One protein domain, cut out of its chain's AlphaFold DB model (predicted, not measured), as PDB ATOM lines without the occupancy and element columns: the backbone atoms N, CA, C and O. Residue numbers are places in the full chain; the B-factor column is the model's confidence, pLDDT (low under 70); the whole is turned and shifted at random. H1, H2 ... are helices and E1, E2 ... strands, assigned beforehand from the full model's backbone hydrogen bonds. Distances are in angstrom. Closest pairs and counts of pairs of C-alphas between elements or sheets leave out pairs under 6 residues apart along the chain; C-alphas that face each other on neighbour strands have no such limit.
ATOM      1  N   GLU A   7      23.646 -35.589  -3.666       71.31
ATOM      2  CA  GLU A   7      23.515 -36.997  -3.278       71.31
ATOM      3  C   GLU A   7      24.113 -37.988  -4.293       71.31
ATOM      4  O   GLU A   7      24.559 -39.059  -3.895       71.31
ATOM      5  N   CYS A   8      24.190 -37.626  -5.578       79.75
ATOM      6  CA  CYS A   8      24.767 -38.471  -6.630       79.75
ATOM      7  C   CYS A   8      26.163 -38.004  -7.084       79.75
ATOM      8  O   CYS A   8      26.689 -38.498  -8.083       79.75
ATOM      9  N   ALA A   9      26.767 -37.034  -6.394       87.12
ATOM     10  CA  ALA A   9      28.043 -36.457  -6.791       87.12
ATOM     11  C   ALA A   9      29.223 -37.214  -6.159       87.12
ATOM     12  O   ALA A   9      29.532 -37.044  -4.983       87.12
ATOM     13  N   PHE A  10      29.935 -37.998  -6.971       90.38
ATOM     14  CA  PHE A  10      31.170 -38.692  -6.581       90.38
ATOM     15  C   PHE A  10      32.356 -38.141  -7.383       90.38
ATOM     16  O   PHE A  10      32.712 -38.710  -8.419       90.38
ATOM     17  N   PRO A  11      32.928 -36.988  -6.984       93.19
ATOM     18  CA  PRO A  11      33.993 -36.332  -7.737       93.19
ATOM     19  C   PRO A  11      35.281 -37.165  -7.754       93.19
ATOM     20  O   PRO A  11      35.635 -37.816  -6.769       93.19
ATOM     21  N   VAL A  12      35.993 -37.101  -8.877       94.06
ATOM     22  CA  VAL A  12      37.288 -37.761  -9.105       94.06
ATOM     23  C   VAL A  12      38.313 -36.720  -9.541       94.06
ATOM     24  O   VAL A  12      37.948 -35.688 -10.109       94.06
ATOM     25  N   SER A  13      39.587 -36.953  -9.237       93.12
ATOM     26  CA  SER A  13      40.672 -36.072  -9.656       93.12
ATOM     27  C   SER A  13      41.054 -36.354 -11.104       93.12
ATOM     28  O   SER A  13      41.214 -37.507 -11.502       93.12
ATOM     29  N   GLY A  14      41.242 -35.291 -11.885       88.12
ATOM     30  CA  GLY A  14      41.585 -35.399 -13.299       88.12
ATOM     31  C   GLY A  14      40.436 -35.919 -14.178       88.12
ATOM     32  O   GLY A  14      39.293 -36.020 -13.735       88.12
ATOM     33  N   PRO A  15      40.720 -36.205 -15.462       87.00
ATOM     34  CA  PRO A  15      39.697 -36.605 -16.427       87.00
ATOM     35  C   PRO A  15      39.353 -38.102 -16.388       87.00
ATOM     36  O   PRO A  15      38.406 -38.518 -17.052       87.00
ATOM     37  N   TYR A  16      40.131 -38.925 -15.675       91.75
ATOM     38  CA  TYR A  16      39.979 -40.376 -15.722       91.75
ATOM     39  C   TYR A  16      38.843 -40.853 -14.813       91.75
ATOM     40  O   TYR A  16      38.853 -40.610 -13.607       91.75
ATOM     41  N   ARG A  17      37.889 -41.573 -15.404       92.44
ATOM     42  CA  ARG A  17      36.822 -42.293 -14.710       92.44
ATOM     43  C   ARG A  17      36.677 -43.667 -15.352       92.44
ATOM     44  O   ARG A  17      36.599 -43.751 -16.577       92.44
ATOM     45  N   ALA A  18      36.647 -44.709 -14.535       92.25
ATOM     46  CA  ALA A  18      36.365 -46.065 -14.967       92.25
ATOM     47  C   ALA A  18      34.850 -46.225 -15.184       92.25
ATOM     48  O   ALA A  18      34.043 -45.945 -14.299       92.25
ATOM     49  N   TRP A  19      34.458 -46.665 -16.376       91.12
ATOM     50  CA  TRP A  19      33.066 -46.856 -16.792       91.12
ATOM     51  C   TRP A  19      32.705 -48.326 -16.994       91.12
ATOM     52  O   TRP A  19      31.540 -48.696 -16.858       91.12
ATOM     53  N   ASN A  20      33.679 -49.165 -17.349       92.69
ATOM     54  CA  ASN A  20      33.463 -50.577 -17.645       92.69
ATOM     55  C   ASN A  20      34.537 -51.472 -16.998       92.69
ATOM     56  O   ASN A  20      35.519 -50.993 -16.439       92.69
ATOM     57  N   SER A  21      34.350 -52.792 -17.069       91.00
ATOM     58  CA  SER A  21      35.216 -53.774 -16.398       91.00
ATOM     59  C   SER A  21      36.636 -53.889 -16.962       91.00
ATOM     60  O   SER A  21      37.472 -54.523 -16.323       91.00
ATOM     61  N   GLN A  22      36.911 -53.315 -18.136       93.94
ATOM     62  CA  GLN A  22      38.248 -53.283 -18.739       93.94
ATOM     63  C   GLN A  22      39.040 -52.030 -18.337       93.94
ATOM     64  O   GLN A  22      40.246 -51.969 -18.574       93.94
ATOM     65  N   ASP A  23      38.384 -51.036 -17.733       93.81
ATOM     66  CA  ASP A  23      39.047 -49.820 -17.279       93.81
ATOM     67  C   ASP A  23      39.879 -50.089 -16.015       93.81
ATOM     68  O   ASP A  23      39.525 -50.888 -15.144       93.81
ATOM     69  N   ASN A  24      41.001 -49.385 -15.883       91.88
ATOM     70  CA  ASN A  24      41.864 -49.488 -14.717       91.88
ATOM     71  C   ASN A  24      41.352 -48.583 -13.592       91.88
ATOM     72  O   ASN A  24      41.726 -47.414 -13.499       91.88
ATOM     73  N   LEU A  25      40.551 -49.151 -12.691       91.44
ATOM     74  CA  LEU A  25      40.011 -48.448 -11.525       91.44
ATOM     75  C   LEU A  25      41.088 -47.753 -10.670       91.44
ATOM     76  O   LEU A  25      40.807 -46.721 -10.074       91.44
ATOM     77  N   ALA A  26      42.326 -48.258 -10.630       90.38
ATOM     78  CA  ALA A  26      43.398 -47.644  -9.840       90.38
ATOM     79  C   ALA A  26      43.832 -46.259 -10.358       90.38
ATOM     80  O   ALA A  26      44.474 -45.509  -9.624       90.38
ATOM     81  N   LEU A  27      43.499 -45.917 -11.608       92.12
ATOM     82  CA  LEU A  27      43.734 -44.586 -12.172       92.12
ATOM     83  C   LEU A  27      42.616 -43.590 -11.819       92.12
ATOM     84  O   LEU A  27      42.806 -42.386 -11.986       92.12
ATOM     85  N   GLU A  28      41.465 -44.060 -11.329       93.50
ATOM     86  CA  GLU A  28      40.401 -43.195 -10.822       93.50
ATOM     87  C   GLU A  28      40.708 -42.798  -9.376       93.50
ATOM     88  O   GLU A  28      40.709 -43.623  -8.462       93.50
ATOM     89  N   VAL A  29      40.964 -41.508  -9.154       93.75
ATOM     90  CA  VAL A  29      41.323 -40.990  -7.829       93.75
ATOM     91  C   VAL A  29      40.107 -40.306  -7.198       93.75
ATOM     92  O   VAL A  29      39.802 -39.171  -7.569       93.75
ATOM     93  N   PRO A  30      39.403 -40.925  -6.232       94.69
ATOM     94  CA  PRO A  30      38.226 -40.319  -5.615       94.69
ATOM     95  C   PRO A  30      38.596 -39.097  -4.765       94.69
ATOM     96  O   PRO A  30      39.585 -39.107  -4.023       94.69
ATOM     97  N   LEU A  31      37.772 -38.049  -4.836       95.81
ATOM     98  CA  LEU A  31      37.972 -36.797  -4.097       95.81
ATOM     99  C   LEU A  31      37.174 -36.707  -2.792       95.81
ATOM    100  O   LEU A  31      37.357 -35.763  -2.035       95.81
ATOM    101  N   LEU A  32      36.315 -37.673  -2.477       96.38
ATOM    102  CA  LEU A  32      35.704 -37.731  -1.148       96.38
ATOM    103  C   LEU A  32      36.657 -38.409  -0.158       96.38
ATOM    104  O   LEU A  32      37.307 -39.407  -0.484       96.38
ATOM    105  N   ILE A  33      36.738 -37.874   1.059       97.06
ATOM    106  CA  ILE A  33      37.464 -38.499   2.164       97.06
ATOM    107  C   ILE A  33      36.727 -39.785   2.533       97.06
ATOM    108  O   ILE A  33      35.554 -39.759   2.899       97.06
ATOM    109  N   ASN A  34      37.436 -40.909   2.453       94.81
ATOM    110  CA  ASN A  34      36.986 -42.190   2.986       94.81
ATOM    111  C   ASN A  34      37.663 -42.424   4.348       94.81
ATOM    112  O   ASN A  34      38.847 -42.766   4.334       94.81
ATOM    113  N   PRO A  35      36.962 -42.285   5.491       93.56
ATOM    114  CA  PRO A  35      37.562 -42.433   6.820       93.56
ATOM    115  C   PRO A  35      38.085 -43.844   7.128       93.56
ATOM    116  O   PRO A  35      38.843 -44.027   8.072       93.56
ATOM    117  N   CYS A  36      37.698 -44.856   6.341       94.38
ATOM    118  CA  CYS A  36      38.244 -46.211   6.466       94.38
ATOM    119  C   CYS A  36      39.648 -46.347   5.852       94.38
ATOM    120  O   CYS A  36      40.306 -47.364   6.055       94.38
ATOM    121  N   GLN A  37      40.075 -45.370   5.050       94.56
ATOM    122  CA  GLN A  37      41.337 -45.395   4.300       94.56
ATOM    123  C   GLN A  37      42.210 -44.166   4.555       94.56
ATOM    124  O   GLN A  37      43.428 -44.254   4.443       94.56
ATOM    125  N   HIS A  38      41.594 -43.029   4.864       94.75
ATOM    126  CA  HIS A  38      42.259 -41.754   5.090       94.75
ATOM    127  C   HIS A  38      41.951 -41.279   6.505       94.75
ATOM    128  O   HIS A  38      40.815 -41.430   6.963       94.75
ATOM    129  N   ASP A  39      42.921 -40.644   7.155       94.75
ATOM    130  CA  ASP A  39      42.658 -39.880   8.369       94.75
ATOM    131  C   ASP A  39      42.007 -38.535   7.982       94.75
ATOM    132  O   ASP A  39      42.606 -37.752   7.238       94.75
ATOM    133  N   PRO A  40      40.774 -38.224   8.430       95.38
ATOM    134  CA  PRO A  40      40.152 -36.932   8.152       95.38
ATOM    135  C   PRO A  40      40.973 -35.743   8.661       95.38
ATOM    136  O   PRO A  40      40.906 -34.667   8.057       95.38
ATOM    137  N   ASP A  41      41.752 -35.928   9.731       94.00
ATOM    138  CA  ASP A  41      42.588 -34.872  10.291       94.00
ATOM    139  C   ASP A  41      43.725 -34.490   9.329       94.00
ATOM    140  O   ASP A  41      44.223 -33.374   9.430       94.00
ATOM    141  N   ASP A  42      44.103 -35.308   8.342       96.00
ATOM    142  CA  ASP A  42      45.096 -34.926   7.321       96.00
ATOM    143  C   ASP A  42      44.545 -33.915   6.305       96.00
ATOM    144  O   ASP A  42      45.293 -33.112   5.745       96.00
ATOM    145  N   HIS A  43      43.224 -33.891   6.118       97.31
ATOM    146  CA  HIS A  43      42.560 -33.114   5.068       97.31
ATOM    147  C   HIS A  43      41.742 -31.936   5.600       97.31
ATOM    148  O   HIS A  43      41.465 -30.985   4.864       97.31
ATOM    149  N   LEU A  44      41.319 -31.992   6.863       97.50
ATOM    150  CA  LEU A  44      40.367 -31.056   7.453       97.50
ATOM    151  C   LEU A  44      40.930 -30.402   8.716       97.50
ATOM    152  O   LEU A  44      41.715 -30.985   9.460       97.50
ATOM    153  N   CYS A  45      40.508 -29.171   8.987       96.44
ATOM    154  CA  CYS A  45      40.766 -28.505  10.257       96.44
ATOM    155  C   CYS A  45      39.553 -27.702  10.726       96.44
ATOM    156  O   CYS A  45      38.753 -27.208   9.930       96.44
ATOM    157  N   TRP A  46      39.414 -27.570  12.043       96.19
ATOM    158  CA  TRP A  46      38.373 -26.745  12.640       96.19
ATOM    159  C   TRP A  46      38.785 -25.280  12.637       96.19
ATOM    160  O   TRP A  46      39.863 -24.914  13.102       96.19
ATOM    161  N   HIS A  47      37.883 -24.431  12.160       94.94
ATOM    162  CA  HIS A  47      37.964 -22.993  12.318       94.94
ATOM    163  C   HIS A  47      36.854 -22.539  13.262       94.94
ATOM    164  O   HIS A  47      35.665 -22.601  12.943       94.94
ATOM    165  N   ILE A  48      37.265 -22.104  14.448       92.25
ATOM    166  CA  ILE A  48      36.383 -21.646  15.516       92.25
ATOM    167  C   ILE A  48      36.742 -20.188  15.776       92.25
ATOM    168  O   ILE A  48      37.711 -19.887  16.470       92.25
ATOM    169  N   SER A  49      36.006 -19.281  15.141       81.38
ATOM    170  CA  SER A  49      36.221 -17.842  15.285       81.38
ATOM    171  C   SER A  49      35.430 -17.269  16.465       81.38
ATOM    172  O   SER A  49      34.612 -17.947  17.091       81.38
ATOM    173  N   ASN A  50      35.611 -15.974  16.729       69.75
ATOM    174  CA  ASN A  50      34.881 -15.249  17.774       69.75
ATOM    175  C   ASN A  50      33.357 -15.215  17.556       69.75
ATOM    176  O   ASN A  50      32.621 -14.946  18.503       69.75
ATOM    177  N   THR A  51      32.867 -15.501  16.341       68.44
ATOM    178  CA  THR A  51      31.424 -15.631  16.071       68.44
ATOM    179  C   THR A  51      30.854 -16.971  16.539       68.44
ATOM    180  O   THR A  51      29.645 -17.172  16.463       68.44
ATOM    181  N   LYS A  52      31.709 -17.878  17.038       73.12
ATOM    182  CA  LYS A  52      31.357 -19.194  17.595       73.12
ATOM    183  C   LYS A  52      30.582 -20.086  16.632       73.12
ATOM    184  O   LYS A  52      29.843 -20.964  17.066       73.12
ATOM    185  N   ALA A  53      30.766 -19.871  15.335       89.19
ATOM    186  CA  ALA A  53      30.309 -20.778  14.298       89.19
ATOM    187  C   ALA A  53      31.447 -21.769  13.991       89.19
ATOM    188  O   ALA A  53      32.360 -21.420  13.239       89.19
ATOM    189  N   PRO A  54      31.451 -22.976  14.584       95.06
ATOM    190  CA  PRO A  54      32.462 -23.981  14.293       95.06
ATOM    191  C   PRO A  54      32.244 -24.557  12.893       95.06
ATOM    192  O   PRO A  54      31.302 -25.319  12.637       95.06
ATOM    193  N   ILE A  55      33.150 -24.209  11.988       96.44
ATOM    194  CA  ILE A  55      33.158 -24.700  10.611       96.44
ATOM    195  C   ILE A  55      34.420 -25.514  10.347       96.44
ATOM    196  O   ILE A  55      35.456 -25.314  10.981       96.44
ATOM    197  N   LEU A  56      34.327 -26.435   9.396       97.06
ATOM    198  CA  LEU A  56      35.480 -27.137   8.851       97.06
ATOM    199  C   LEU A  56      36.056 -26.352   7.678       97.06
ATOM    200  O   LEU A  56      35.313 -25.860   6.828       97.06
ATOM    201  N   LEU A  57      37.376 -26.285   7.614       97.12
ATOM    202  CA  LEU A  57      38.125 -25.831   6.452       97.12
ATOM    203  C   LEU A  57      38.948 -26.996   5.910       97.12
ATOM    204  O   LEU A  57      39.345 -27.892   6.657       97.12
ATOM    205  N   ALA A  58      39.212 -26.977   4.607       98.06
ATOM    206  CA  ALA A  58      40.223 -27.849   4.033       98.06
ATOM    207  C   ALA A  58      41.607 -27.377   4.498       98.06
ATOM    208  O   ALA A  58      41.887 -26.173   4.498       98.06
ATOM    209  N   LYS A  59      42.472 -28.313   4.890       97.44
ATOM    210  CA  LYS A  59      43.877 -28.010   5.180       97.44
ATOM    211  C   LYS A  59      44.589 -27.538   3.916       97.44
ATOM    212  O   LYS A  59      44.162 -27.835   2.806       97.44
ATOM    213  N   LEU A  60      45.677 -26.790   4.079       96.81
ATOM    214  CA  LEU A  60      46.515 -26.369   2.959       96.81
ATOM    215  C   LEU A  60      47.605 -27.413   2.692       96.81
ATOM    216  O   LEU A  60      48.340 -27.789   3.604       96.81
ATOM    217  N   LEU A  61      47.741 -27.826   1.436       91.94
ATOM    218  CA  LEU A  61      48.887 -28.555   0.903       91.94
ATOM    219  C   LEU A  61      49.790 -27.549   0.178       91.94
ATOM    220  O   LEU A  61      49.557 -27.170  -0.973       91.94
ATOM    221  N   GLY A  62      50.802 -27.045   0.885       91.81
ATOM    222  CA  GLY A  62      51.595 -25.908   0.416       91.81
ATOM    223  C   GLY A  62      50.753 -24.629   0.379       91.81
ATOM    224  O   GLY A  62      50.258 -24.186   1.411       91.81
ATOM    225  N   ALA A  63      50.594 -24.031  -0.804       92.62
ATOM    226  CA  ALA A  63      49.807 -22.806  -0.992       92.62
ATOM    227  C   ALA A  63      48.348 -23.058  -1.419       92.62
ATOM    228  O   ALA A  63      47.597 -22.100  -1.591       92.62
ATOM    229  N   GLN A  64      47.951 -24.317  -1.633       95.12
ATOM    230  CA  GLN A  64      46.635 -24.669  -2.169       95.12
ATOM    231  C   GLN A  64      45.813 -25.464  -1.149       95.12
ATOM    232  O   GLN A  64      46.388 -26.257  -0.404       95.12
ATOM    233  N   PRO A  65      44.483 -25.293  -1.101       96.62
ATOM    234  CA  PRO A  65      43.617 -26.153  -0.305       96.62
ATOM    235  C   PRO A  65      43.686 -27.612  -0.758       96.62
ATOM    236  O   PRO A  65      43.744 -27.907  -1.952       96.62
ATOM    237  N   ASP A  66      43.623 -28.526   0.202       97.38
ATOM    238  CA  ASP A  66      43.477 -29.951  -0.034       97.38
ATOM    239  C   ASP A  66      42.180 -30.214  -0.811       97.38
ATOM    240  O   ASP A  66      41.073 -29.916  -0.348       97.38
ATOM    241  N   GLN A  67      42.319 -30.781  -2.009       96.31
ATOM    242  CA  GLN A  67      41.193 -31.009  -2.905       96.31
ATOM    243  C   GLN A  67      40.167 -31.984  -2.307       96.31
ATOM    244  O   GLN A  67      38.966 -31.774  -2.482       96.31
ATOM    245  N   LYS A  68      40.609 -33.010  -1.560       97.00
ATOM    246  CA  LYS A  68      39.700 -33.954  -0.897       97.00
ATOM    247  C   LYS A  68      38.922 -33.278   0.223       97.00
ATOM    248  O   LYS A  68      37.717 -33.497   0.360       97.00
ATOM    249  N   GLY A  69      39.594 -32.426   0.996       97.69
ATOM    250  CA  GLY A  69      38.979 -31.600   2.031       97.69
ATOM    251  C   GLY A  69      37.883 -30.700   1.460       97.69
ATOM    252  O   GLY A  69      36.747 -30.735   1.937       97.69
ATOM    253  N   VAL A  70      38.194 -29.955   0.392       97.56
ATOM    254  CA  VAL A  70      37.236 -29.062  -0.284       97.56
ATOM    255  C   VAL A  70      36.025 -29.843  -0.797       97.56
ATOM    256  O   VAL A  70      34.891 -29.515  -0.440       97.56
ATOM    257  N   SER A  71      36.253 -30.903  -1.580       96.75
ATOM    258  CA  SER A  71      35.169 -31.708  -2.151       96.75
ATOM    259  C   SER A  71      34.296 -32.349  -1.072       96.75
ATOM    260  O   SER A  71      33.071 -32.329  -1.181       96.75
ATOM    261  N   SER A  72      34.889 -32.863   0.006       97.12
ATOM    262  CA  SER A  72      34.128 -33.492   1.093       97.12
ATOM    263  C   SER A  72      33.262 -32.485   1.848       97.12
ATOM    264  O   SER A  72      32.096 -32.767   2.120       97.12
ATOM    265  N   ILE A  73      33.786 -31.287   2.141       96.88
ATOM    266  CA  ILE A  73      33.006 -30.216   2.782       96.88
ATOM    267  C   ILE A  73      31.787 -29.847   1.932       96.88
ATOM    268  O   ILE A  73      30.677 -29.737   2.463       96.88
ATOM    269  N   GLU A  74      31.985 -29.661   0.626       95.19
ATOM    270  CA  GLU A  74      30.948 -29.191  -0.289       95.19
ATOM    271  C   GLU A  74      29.864 -30.240  -0.560       95.19
ATOM    272  O   GLU A  74      28.665 -29.929  -0.468       95.19
ATOM    273  N   ILE A  75      30.282 -31.461  -0.908       95.06
ATOM    274  CA  ILE A  75      29.390 -32.542  -1.333       95.06
ATOM    275  C   ILE A  75      28.644 -33.126  -0.137       95.06
ATOM    276  O   ILE A  75      27.421 -33.235  -0.177       95.06
ATOM    277  N   MET A  76      29.343 -33.415   0.966       92.88
ATOM    278  CA  MET A  76      28.711 -33.977   2.168       92.88
ATOM    279  C   MET A  76      28.009 -32.907   3.020       92.88
ATOM    280  O   MET A  76      27.359 -33.225   4.017       92.88
ATOM    281  N   GLY A  77      28.141 -31.626   2.656       94.44
ATOM    282  CA  GLY A  77      27.507 -30.516   3.362       94.44
ATOM    283  C   GLY A  77      27.995 -30.381   4.804       94.44
ATOM    284  O   GLY A  77      27.199 -30.089   5.698       94.44
ATOM    285  N   LEU A  78      29.295 -30.587   5.046       95.62
ATOM    286  CA  LEU A  78      29.866 -30.625   6.399       95.62
ATOM    287  C   LEU A  78      29.759 -29.288   7.150       95.62
ATOM    288  O   LEU A  78      29.937 -29.271   8.366       95.62
ATOM    289  N   ASN A  79      29.441 -28.197   6.448       96.56
ATOM    290  CA  ASN A  79      29.190 -26.860   6.999       96.56
ATOM    291  C   ASN A  79      27.742 -26.380   6.786       96.56
ATOM    292  O   ASN A  79      27.477 -25.180   6.792       96.56
ATOM    293  N   ARG A  80      26.782 -27.290   6.572       95.25
ATOM    294  CA  ARG A  80      25.362 -26.916   6.468       95.25
ATOM    295  C   ARG A  80      24.863 -26.284   7.771       95.25
ATOM    296  O   ARG A  80      25.232 -26.730   8.854       95.25
TER     297      ARG A  80
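AT A GLANCE: This is residues 7 to 80 of the 165 residues of an uncharacterized protein of Pantoea latae (UniProt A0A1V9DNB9). Little regular structure is here: a two-stranded hairpin, E1 and E2, with H2 packed by its base, and a long unnamed stretch, residues 7 to 39, whose folded-back loop makes the other end of an elongated outline. The printed part has 74 residues, 23 of them in named elements, in the order H1, E1, E2, H2, class mixed. It is loose, radius of gyration of the C-alphas 14.5 A, spanning 53 by 29 by 22 A.

IN THESE COORDINATES: Find C-alpha 44 at (40.367, -31.056, 7.453); from there E1 runs 13.0 A to residue 48. E2, residues 54 to 58, returns over 13.4 A. H1, residues 40 to 43, measures 5.5 A. H2, residues 67 to 75, runs 12.0 A to C-alpha 75 at (29.390, -32.542, -1.333).

HOW THE PARTS SIT: E1 and E2 are antiparallel at 146 degrees; look at N 47 and O 55, 2.8 A apart. The closest C-alphas of E2 and H2, Ala 58 and Gly 69, are 4.4 A apart. H1 and H2 are close but not clearly touching, C-alphas of His 43 and Gly 69 at 4.9 A. In H2 every O i to N i+4 pair is within hydrogen-bond range; H1 is too short for one.

THE WHOLE: The C-alphas farthest apart, Gln 22 and Asn 50, stand 52.8 A apart. The printed part has no cut, and residues 50 to 51 have pLDDT under 70.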